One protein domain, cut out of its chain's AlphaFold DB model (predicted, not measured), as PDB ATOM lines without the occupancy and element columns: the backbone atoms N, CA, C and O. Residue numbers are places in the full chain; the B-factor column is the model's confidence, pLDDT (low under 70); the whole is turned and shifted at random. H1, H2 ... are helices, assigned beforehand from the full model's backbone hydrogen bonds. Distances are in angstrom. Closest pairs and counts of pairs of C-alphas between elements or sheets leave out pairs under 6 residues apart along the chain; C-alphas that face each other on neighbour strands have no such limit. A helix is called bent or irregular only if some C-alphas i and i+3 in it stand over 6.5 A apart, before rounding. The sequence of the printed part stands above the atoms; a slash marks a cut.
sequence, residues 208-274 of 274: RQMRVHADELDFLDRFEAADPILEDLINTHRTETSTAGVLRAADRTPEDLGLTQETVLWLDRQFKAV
ATOM      1  N   ARG A 208      13.299  14.821 -13.503       87.44
ATOM      2  CA  ARG A 208      14.550  15.045 -14.232       87.44
ATOM      3  C   ARG A 208      14.734  16.521 -14.586       87.44
ATOM      4  O   ARG A 208      15.818  17.044 -14.358       87.44
ATOM      5  N   GLN A 209      13.707  17.191 -15.108       85.69
ATOM      6  CA  GLN A 209      13.771  18.620 -15.441       85.69
ATOM      7  C   GLN A 209      14.015  19.490 -14.205       85.69
ATOM      8  O   GLN A 209      14.850  20.386 -14.251       85.69
ATOM      9  N   MET A 210      13.353  19.185 -13.085       84.31
ATOM     10  CA  MET A 210      13.580  19.891 -11.820       84.31
ATOM     11  C   MET A 210      15.034  19.788 -11.360       84.31
ATOM     12  O   MET A 210      15.588  20.783 -10.910       84.31
ATOM     13  N   ARG A 211      15.667  18.615 -11.499       88.38
ATOM     14  CA  ARG A 211      17.095  18.452 -11.179       88.38
ATOM     15  C   ARG A 211      17.981  19.280 -12.100       88.38
ATOM     16  O   ARG A 211      18.824  20.000 -11.600       88.38
ATOM     17  N   VAL A 212      17.735  19.243 -13.412       87.25
ATOM     18  CA  VAL A 212      18.511  20.041 -14.379       87.25
ATOM     19  C   VAL A 212      18.439  21.535 -14.055       87.25
ATOM     20  O   VAL A 212      19.467  22.199 -14.073       87.25
ATOM     21  N   HIS A 213      17.256  22.055 -13.720       86.25
ATOM     22  CA  HIS A 213      17.117  23.459 -13.328       86.25
ATOM     23  C   HIS A 213      17.717  23.761 -11.952       86.25
ATOM     24  O   HIS A 213      18.227  24.855 -11.750       86.25
ATOM     25  N   ALA A 214      17.677  22.819 -11.008       88.75
ATOM     26  CA  ALA A 214      18.353  22.987  -9.724       88.75
ATOM     27  C   ALA A 214      19.879  23.050  -9.894       88.75
ATOM     28  O   ALA A 214      20.513  23.916  -9.298       88.75
ATOM     29  N   ASP A 215      20.449  22.186 -10.738       88.88
ATOM     30  CA  ASP A 215      21.875  22.202 -11.072       88.88
ATOM     31  C   ASP A 215      22.247  23.511 -11.795       88.88
ATOM     32  O   ASP A 215      23.264  24.126 -11.493       88.88
ATOM     33  N   GLU A 216      21.396  23.985 -12.714       90.31
ATOM     34  CA  GLU A 216      21.582  25.269 -13.404       90.31
ATOM     35  C   GLU A 216      21.571  26.463 -12.440       90.31
ATOM     36  O   GLU A 216      22.405  27.355 -12.573       90.31
ATOM     37  N   LEU A 217      20.675  26.469 -11.448       92.38
ATOM     38  CA  LEU A 217      20.664  27.495 -10.402       92.38
ATOM     39  C   LEU A 217      21.943  27.457  -9.553       92.38
ATOM     40  O   LEU A 217      22.543  28.505  -9.344       92.38
ATOM     41  N   ASP A 218      22.412  26.275  -9.134       93.88
ATOM     42  CA  ASP A 218      23.687  26.147  -8.400       93.88
ATOM     43  C   ASP A 218      24.874  26.651  -9.239       93.88
ATOM     44  O   ASP A 218      25.760  27.332  -8.721       93.88
ATOM     45  N   PHE A 219      24.887  26.384 -10.548       92.69
ATOM     46  CA  PHE A 219      25.925  26.898 -11.446       92.69
ATOM     47  C   PHE A 219      25.877  28.420 -11.592       92.69
ATOM     48  O   PHE A 219      26.937  29.050 -11.604       92.69
ATOM     49  N   LEU A 220      24.683  29.010 -11.680       92.50
ATOM     50  CA  LEU A 220      24.499  30.463 -11.729       92.50
ATOM     51  C   LEU A 220      24.953  31.132 -10.429       92.50
ATOM     52  O   LEU A 220      25.734  32.077 -10.494       92.50
ATOM     53  N   ASP A 221      24.554  30.600  -9.273       93.81
ATOM     54  CA  ASP A 221      24.945  31.127  -7.960       93.81
ATOM     55  C   ASP A 221      26.474  31.093  -7.779       93.81
ATOM     56  O   ASP A 221      27.095  32.052  -7.311       93.81
ATOM     57  N   ARG A 222      27.116  29.991  -8.193       92.00
ATOM     58  CA  ARG A 222      28.582  29.857  -8.173       92.00
ATOM     59  C   ARG A 222      29.265  30.822  -9.129       92.00
ATOM     60  O   ARG A 222      30.305  31.382  -8.781       92.00
ATOM     61  N   PHE A 223      28.717  30.991 -10.329       91.81
ATOM     62  CA  PHE A 223      29.255  31.923 -11.310       91.81
ATOM     63  C   PHE A 223      29.158  33.365 -10.811       91.81
ATOM     64  O   PHE A 223      30.168  34.057 -10.839       91.81
ATOM     65  N   GLU A 224      28.013  33.791 -10.274       92.94
ATOM     66  CA  GLU A 224      27.822  35.141  -9.726       92.94
ATOM     67  C   GLU A 224      28.817  35.443  -8.595       92.94
ATOM     68  O   GLU A 224      29.398  36.526  -8.540       92.94
ATOM     69  N   ALA A 225      29.090  34.463  -7.729       91.81
ATOM     70  CA  ALA A 225      30.097  34.607  -6.679       91.81
ATOM     71  C   ALA A 225      31.535  34.729  -7.226       91.81
ATOM     72  O   ALA A 225      32.364  35.422  -6.631       91.81
ATOM     73  N   ALA A 226      31.840  34.054  -8.337       91.81
ATOM     74  CA  ALA A 226      33.162  34.037  -8.962       91.81
ATOM     75  C   ALA A 226      33.384  35.169  -9.984       91.81
ATOM     76  O   ALA A 226      34.534  35.443 -10.336       91.81
ATOM     77  N   ASP A 227      32.313  35.816 -10.450       92.44
ATOM     78  CA  ASP A 227      32.293  36.746 -11.585       92.44
ATOM     79  C   ASP A 227      33.344  37.866 -11.490       92.44
ATOM     80  O   ASP A 227      34.126  38.006 -12.431       92.44
ATOM     81  N   PRO A 228      33.522  38.574 -10.353       91.94
ATOM     82  CA  PRO A 228      34.503  39.662 -10.279       91.94
ATOM     83  C   PRO A 228      35.951  39.194 -10.489       91.94
ATOM     84  O   PRO A 228      36.774  39.907 -11.059       91.94
ATOM     85  N   ILE A 229      36.278  37.988 -10.010       92.12
ATOM     86  CA  ILE A 229      37.613  37.397 -10.172       92.12
ATOM     87  C   ILE A 229      37.757  36.861 -11.596       92.12
ATOM     88  O   ILE A 229      38.808  37.014 -12.218       92.12
ATOM     89  N   LEU A 230      36.699  36.243 -12.126       90.69
ATOM     90  CA  LEU A 230      36.689  35.711 -13.479       90.69
ATOM     91  C   LEU A 230      36.866  36.825 -14.517       90.69
ATOM     92  O   LEU A 230      37.644  36.659 -15.453       90.69
ATOM     93  N   GLU A 231      36.204  37.966 -14.331       92.19
ATOM     94  CA  GLU A 231      36.316  39.142 -15.193       92.19
ATOM     95  C   GLU A 231      37.754  39.687 -15.228       92.19
ATOM     96  O   GLU A 231      38.281  39.975 -16.307       92.19
ATOM     97  N   ASP A 232      38.430  39.781 -14.080       93.69
ATOM     98  CA  ASP A 232      39.832  40.220 -14.003       93.69
ATOM     99  C   ASP A 232      40.781  39.244 -14.723       93.69
ATOM    100  O   ASP A 232      41.644  39.647 -15.516       93.69
ATOM    101  N   LEU A 233      40.568  37.937 -14.532       91.25
ATOM    102  CA  LEU A 233      41.338  36.897 -15.216       91.25
ATOM    103  C   LEU A 233      41.102  36.912 -16.732       91.25
ATOM    104  O   LEU A 233      42.066  36.819 -17.492       91.25
ATOM    105  N   ILE A 234      39.860  37.080 -17.189       91.44
ATOM    106  CA  ILE A 234      39.522  37.203 -18.617       91.44
ATOM    107  C   ILE A 234      40.188  38.449 -19.217       91.44
ATOM    108  O   ILE A 234      40.782  38.390 -20.297       91.44
ATOM    109  N   ASN A 235      40.152  39.577 -18.502       91.62
ATOM    110  CA  ASN A 235      40.781  40.821 -18.938       91.62
ATOM    111  C   ASN A 235      42.311  40.749 -18.981       91.62
ATOM    112  O   ASN A 235      42.925  41.479 -19.766       91.62
ATOM    113  N   THR A 236      42.919  39.879 -18.177       93.19
ATOM    114  CA  THR A 236      44.364  39.619 -18.167       93.19
ATOM    115  C   THR A 236      44.760  38.617 -19.260       93.19
ATOM    116  O   THR A 236      45.701  38.860 -20.018       93.19
ATOM    117  N   HIS A 237      44.001  37.531 -19.416       91.81
ATOM    118  CA  HIS A 237      44.248  36.436 -20.360       91.81
ATOM    119  C   HIS A 237      43.370  36.537 -21.619       91.81
ATOM    120  O   HIS A 237      42.752  35.565 -22.050       91.81
ATOM    121  N   ARG A 238      43.353  37.718 -22.254       83.62
ATOM    122  CA  ARG A 238      42.439  38.079 -23.366       83.62
ATOM    123  C   ARG A 238      42.501  37.186 -24.610       83.62
ATOM    124  O   ARG A 238      41.669  37.324 -25.500       83.62
ATOM    125  N   THR A 239      43.524  36.348 -24.733       87.81
ATOM    126  CA  THR A 239      43.692  35.421 -25.862       87.81
ATOM    127  C   THR A 239      42.877  34.142 -25.707       87.81
ATOM    128  O   THR A 239      42.679  33.431 -26.690       87.81
ATOM    129  N   GLU A 240      42.429  33.831 -24.492       89.94
ATOM    130  CA  GLU A 240      41.650  32.633 -24.207       89.94
ATOM    131  C   GLU A 240      40.177  32.832 -24.575       89.94
ATOM    132  O   GLU A 240      39.587  33.884 -24.345       89.94
ATOM    133  N   THR A 241      39.566  31.795 -25.150       86.31
ATOM    134  CA  THR A 241      38.177  31.816 -25.657       86.31
ATOM    135  C   THR A 241      37.235  30.920 -24.853       86.31
ATOM    136  O   THR A 241      36.132  30.600 -25.293       86.31
ATOM    137  N   SER A 242      37.685  30.460 -23.687       91.50
ATOM    138  CA  SER A 242      36.928  29.596 -22.779       91.50
ATOM    139  C   SER A 242      37.334  29.880 -21.340       91.50
ATOM    140  O   SER A 242      38.503  30.166 -21.078       91.50
ATOM    141  N   THR A 243      36.400  29.747 -20.406       90.31
ATOM    142  CA  THR A 243      36.646  29.834 -18.967       90.31
ATOM    143  C   THR A 243      37.688  28.803 -18.536       90.31
ATOM    144  O   THR A 243      38.613  29.134 -17.797       90.31
ATOM    145  N   ALA A 244      37.626  27.575 -19.066       92.19
ATOM    146  CA  ALA A 244      38.650  26.561 -18.805       92.19
ATOM    147  C   ALA A 244      40.046  26.968 -19.317       92.19
ATOM    148  O   ALA A 244      41.057  26.644 -18.693       92.19
ATOM    149  N   GLY A 245      40.114  27.658 -20.460       91.31
ATOM    150  CA  GLY A 245      41.354  28.205 -21.016       91.31
ATOM    151  C   GLY A 245      41.930  29.319 -20.147       91.31
ATOM    152  O   GLY A 245      43.107  29.267 -19.801       91.31
ATOM    153  N   VAL A 246      41.082  30.255 -19.711       93.38
ATOM    154  CA  VAL A 246      41.454  31.359 -18.809       93.38
ATOM    155  C   VAL A 246      42.017  30.827 -17.493       93.38
ATOM    156  O   VAL A 246      43.107  31.227 -17.096       93.38
ATOM    157  N   LEU A 247      41.327  29.881 -16.847       93.50
ATOM    158  CA  LEU A 247      41.797  29.280 -15.594       93.50
ATOM    159  C   LEU A 247      43.137  28.557 -15.778       93.50
ATOM    160  O   LEU A 247      44.043  28.721 -14.964       93.50
ATOM    161  N   ARG A 248      43.310  27.823 -16.888       94.25
ATOM    162  CA  ARG A 248      44.580  27.157 -17.212       94.25
ATOM    163  C   ARG A 248      45.712  28.158 -17.445       94.25
ATOM    164  O   ARG A 248      46.820  27.929 -16.973       94.25
ATOM    165  N   ALA A 249      45.457  29.240 -18.176       92.19
ATOM    166  CA  ALA A 249      46.448  30.279 -18.447       92.19
ATOM    167  C   ALA A 249      46.854  31.040 -17.174       92.19
ATOM    168  O   ALA A 249      47.990  31.504 -17.074       92.19
ATOM    169  N   ALA A 250      45.941  31.123 -16.205       91.38
ATOM    170  CA  ALA A 250      46.159  31.703 -14.886       91.38
ATOM    171  C   ALA A 250      46.769  30.726 -13.856       91.38
ATOM    172  O   ALA A 250      47.000  31.136 -12.720       91.38
ATOM    173  N   ASP A 251      47.007  29.459 -14.225       93.62
ATOM    174  CA  ASP A 251      47.433  28.373 -13.324       93.62
ATOM    175  C   ASP A 251      46.517  28.213 -12.089       93.62
ATOM    176  O   ASP A 251      46.967  28.025 -10.959       93.62
ATOM    177  N   ARG A 252      45.199  28.338 -12.310       92.25
ATOM    178  CA  ARG A 252      44.137  28.222 -11.298       92.25
ATOM    179  C   ARG A 252      43.296  26.978 -11.532       92.25
ATOM    180  O   ARG A 252      43.016  26.618 -12.681       92.25
ATOM    181  N   THR A 253      42.818  26.365 -10.454       92.56
ATOM    182  CA  THR A 253      41.772  25.339 -10.557       92.56
ATOM    183  C   THR A 253      40.386  25.967 -10.377       92.56
ATOM    184  O   THR A 253      40.269  27.047  -9.795       92.56
ATOM    185  N   PRO A 254      39.305  25.342 -10.882       91.25
ATOM    186  CA  PRO A 254      37.944  25.845 -10.675       91.25
ATOM    187  C   PRO A 254      37.603  26.071  -9.196       91.25
ATOM    188  O   PRO A 254      36.950  27.053  -8.843       91.25
ATOM    189  N   GLU A 255      38.096  25.189  -8.327       91.94
ATOM    190  CA  GLU A 255      37.830  25.218  -6.891       91.94
ATOM    191  C   GLU A 255      38.414  26.463  -6.211       91.94
ATOM    192  O   GLU A 255      37.843  26.930  -5.225       91.94
ATOM    193  N   ASP A 256      39.486  27.050  -6.760       90.25
ATOM    194  CA  ASP A 256      40.078  28.297  -6.253       90.25
ATOM    195  C   ASP A 256      39.097  29.480  -6.314       90.25
ATOM    196  O   ASP A 256      39.228  30.436  -5.551       90.25
ATOM    197  N   LEU A 257      38.117  29.416  -7.222       89.94
ATOM    198  CA  LEU A 257      37.066  30.418  -7.400       89.94
ATOM    199  C   LEU A 257      35.712  29.948  -6.833       89.94
ATOM    200  O   LEU A 257      34.699  30.607  -7.036       89.94
ATOM    201  N   GLY A 258      35.663  28.802  -6.142       89.88
ATOM    202  CA  GLY A 258      34.409  28.203  -5.663       89.88
ATOM    203  C   GLY A 258      33.555  27.549  -6.761       89.88
ATOM    204  O   GLY A 258      32.418  27.130  -6.504       89.88
ATOM    205  N   LEU A 259      34.102  27.420  -7.972       92.31
ATOM    206  CA  LEU A 259      33.467  26.750  -9.100       92.31
ATOM    207  C   LEU A 259      33.727  25.241  -9.040       92.31
ATOM    208  O   LEU A 259      34.717  24.774  -8.480       92.31
ATOM    209  N   THR A 260      32.851  24.464  -9.671       93.44
ATOM    210  CA  THR A 260      33.104  23.043  -9.945       93.44
ATOM    211  C   THR A 260      33.532  22.852 -11.397       93.44
ATOM    212  O   THR A 260      33.237  23.681 -12.263       93.44
ATOM    213  N   GLN A 261      34.169  21.718 -11.704       92.88
ATOM    214  CA  GLN A 261      34.490  21.345 -13.087       92.88
ATOM    215  C   GLN A 261      33.240  21.341 -13.993       92.88
ATOM    216  O   GLN A 261      33.317  21.725 -15.161       92.88
ATOM    217  N   GLU A 262      32.084  20.934 -13.462       92.44
ATOM    218  CA  GLU A 262      30.806  20.952 -14.185       92.44
ATOM    219  C   GLU A 262      30.311  22.375 -14.444       92.44
ATOM    220  O   GLU A 262      29.871  22.659 -15.557       92.44
ATOM    221  N   THR A 263      30.478  23.280 -13.472       91.38
ATOM    222  CA  THR A 263      30.145  24.704 -13.631       91.38
ATOM    223  C   THR A 263      30.963  25.322 -14.767       91.38
ATOM    224  O   THR A 263      30.411  25.972 -15.648       91.38
ATOM    225  N   VAL A 264      32.275  25.057 -14.817       93.25
ATOM    226  CA  VAL A 264      33.159  25.566 -15.884       93.25
ATOM    227  C   VAL A 264      32.767  25.009 -17.254       93.25
ATOM    228  O   VAL A 264      32.693  25.753 -18.229       93.25
ATOM    229  N   LEU A 265      32.465  23.710 -17.342       92.56
ATOM    230  CA  LEU A 265      31.994  23.098 -18.587       92.56
ATOM    231  C   LEU A 265      30.637  23.654 -19.035       92.56
ATOM    232  O   LEU A 265      30.393  23.760 -20.239       92.56
ATOM    233  N   TRP A 266      29.747  23.964 -18.093       93.25
ATOM    234  CA  TRP A 266      28.463  24.596 -18.375       93.25
ATOM    235  C   TRP A 266      28.666  26.022 -18.902       93.25
ATOM    236  O   TRP A 266      28.159  26.324 -19.981       93.25
ATOM    237  N   LEU A 267      29.489  26.840 -18.240       91.00
ATOM    238  CA  LEU A 267      29.835  28.200 -18.677       91.00
ATOM    239  C   LEU A 267      30.426  28.212 -20.091       91.00
ATOM    240  O   LEU A 267      29.938  28.930 -20.961       91.00
ATOM    241  N   ASP A 268      31.399  27.341 -20.368       91.94
ATOM    242  CA  ASP A 268      32.007  27.209 -21.697       91.94
ATOM    243  C   ASP A 268      30.991  26.846 -22.791       91.94
ATOM    244  O   ASP A 268      31.174  27.199 -23.959       91.94
ATOM    245  N   ARG A 269      29.928  26.108 -22.449       90.50
ATOM    246  CA  ARG A 269      28.839  25.807 -23.389       90.50
ATOM    247  C   ARG A 269      27.933  27.011 -23.597       90.50
ATOM    248  O   ARG A 269      27.566  27.252 -24.744       90.50
ATOM    249  N   GLN A 270      27.602  27.753 -22.539       87.50
ATOM    250  CA  GLN A 270      26.786  28.965 -22.651       87.50
ATOM    251  C   GLN A 270      27.494  30.026 -23.498       87.50
ATOM    252  O   GLN A 270      26.909  30.528 -24.450       87.50
ATOM    253  N   PHE A 271      28.784  30.277 -23.255       81.81
ATOM    254  CA  PHE A 271      29.564  31.244 -24.040       81.81
ATOM    255  C   PHE A 271      29.725  30.867 -25.516       81.81
ATOM    256  O   PHE A 271      29.916  31.746 -26.344       81.81
ATOM    257  N   LYS A 272      29.648  29.577 -25.867       79.81
ATOM    258  CA  LYS A 272      29.645  29.125 -27.271       79.81
ATOM    259  C   LYS A 272      28.273  29.196 -27.937       79.81
ATOM    260  O   LYS A 272      28.201  29.101 -29.160       79.81
ATOM    261  N   ALA A 273      27.202  29.229 -27.148       68.06
ATOM    262  CA  ALA A 273      25.833  29.283 -27.646       68.06
ATOM    263  C   ALA A 273      25.372  30.720 -27.959       68.06
ATOM    264  O   ALA A 273      24.386  30.885 -28.678       68.06
ATOM    265  N   VAL A 274      26.081  31.719 -27.425       56.84
ATOM    266  CA  VAL A 274      25.906  33.161 -27.666       56.84
ATOM    267  C   VAL A 274      26.817  33.617 -28.802       56.84
ATOM    268  O   VAL A 274      26.341  34.423 -29.634       56.84
TER     269      VAL A 274
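Overview. This is residues 208 to 274 of the 274 residues of an uncharacterized protein of Streptomyces sp. 93 (UniProt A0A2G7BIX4). A long bent helix, H1, makes one side, and residues 208 to 214 of it stick out; H4 packs on arm H1a, and H2 packs on both arm H1b and H4, with short H3 near H2 and H4. The printed part has 67 residues with four named helices, in the order H1, H2, H3, H4 along the chain, and no named strand; 53 of the 67 residues are in these helices, and the class is all helix. It is compact, radius of gyration of the C-alphas 12.0 A, spanning 38 by 24 by 17 A.

Along the chain. Find C-alpha 208 at (14.550, 15.045, -14.232), where H1, residues 208 to 236, begins. By its hydrogen bonds it was assigned as one helix, but it is bent: C-alphas 225 and 228 are 7.6 A apart. H1a, residues 208 to 225, runs 26.1 A; H1b, 228 to 236, runs 12.6 A. H2 is residues 243 to 249, H3 254 to 257. H4, 261 to 273, runs 18.7 A to C-alpha 273 at (25.833, 29.283, -27.646).

Arrangement. H1a touches H4 about perpendicular, 88 degrees, closest C-alphas Phe 219 and Thr 263, 5.2 A. H2 touches H1b, closest C-alphas Ile 234 and Val 246, 6.2 A. H2 touches H4, closest C-alphas Thr 243 and Asp 268, 6.0 A. In H1a, H1b, H2 and H4 every O i to N i+4 pair is within hydrogen-bond range; H3 is too short for one.

Size, cuts and confidence. The C-alphas of Arg 208 and Thr 236, the farthest apart, are 38.8 A apart. The printed part has no cut; residues 273 to 274 are under pLDDT 70.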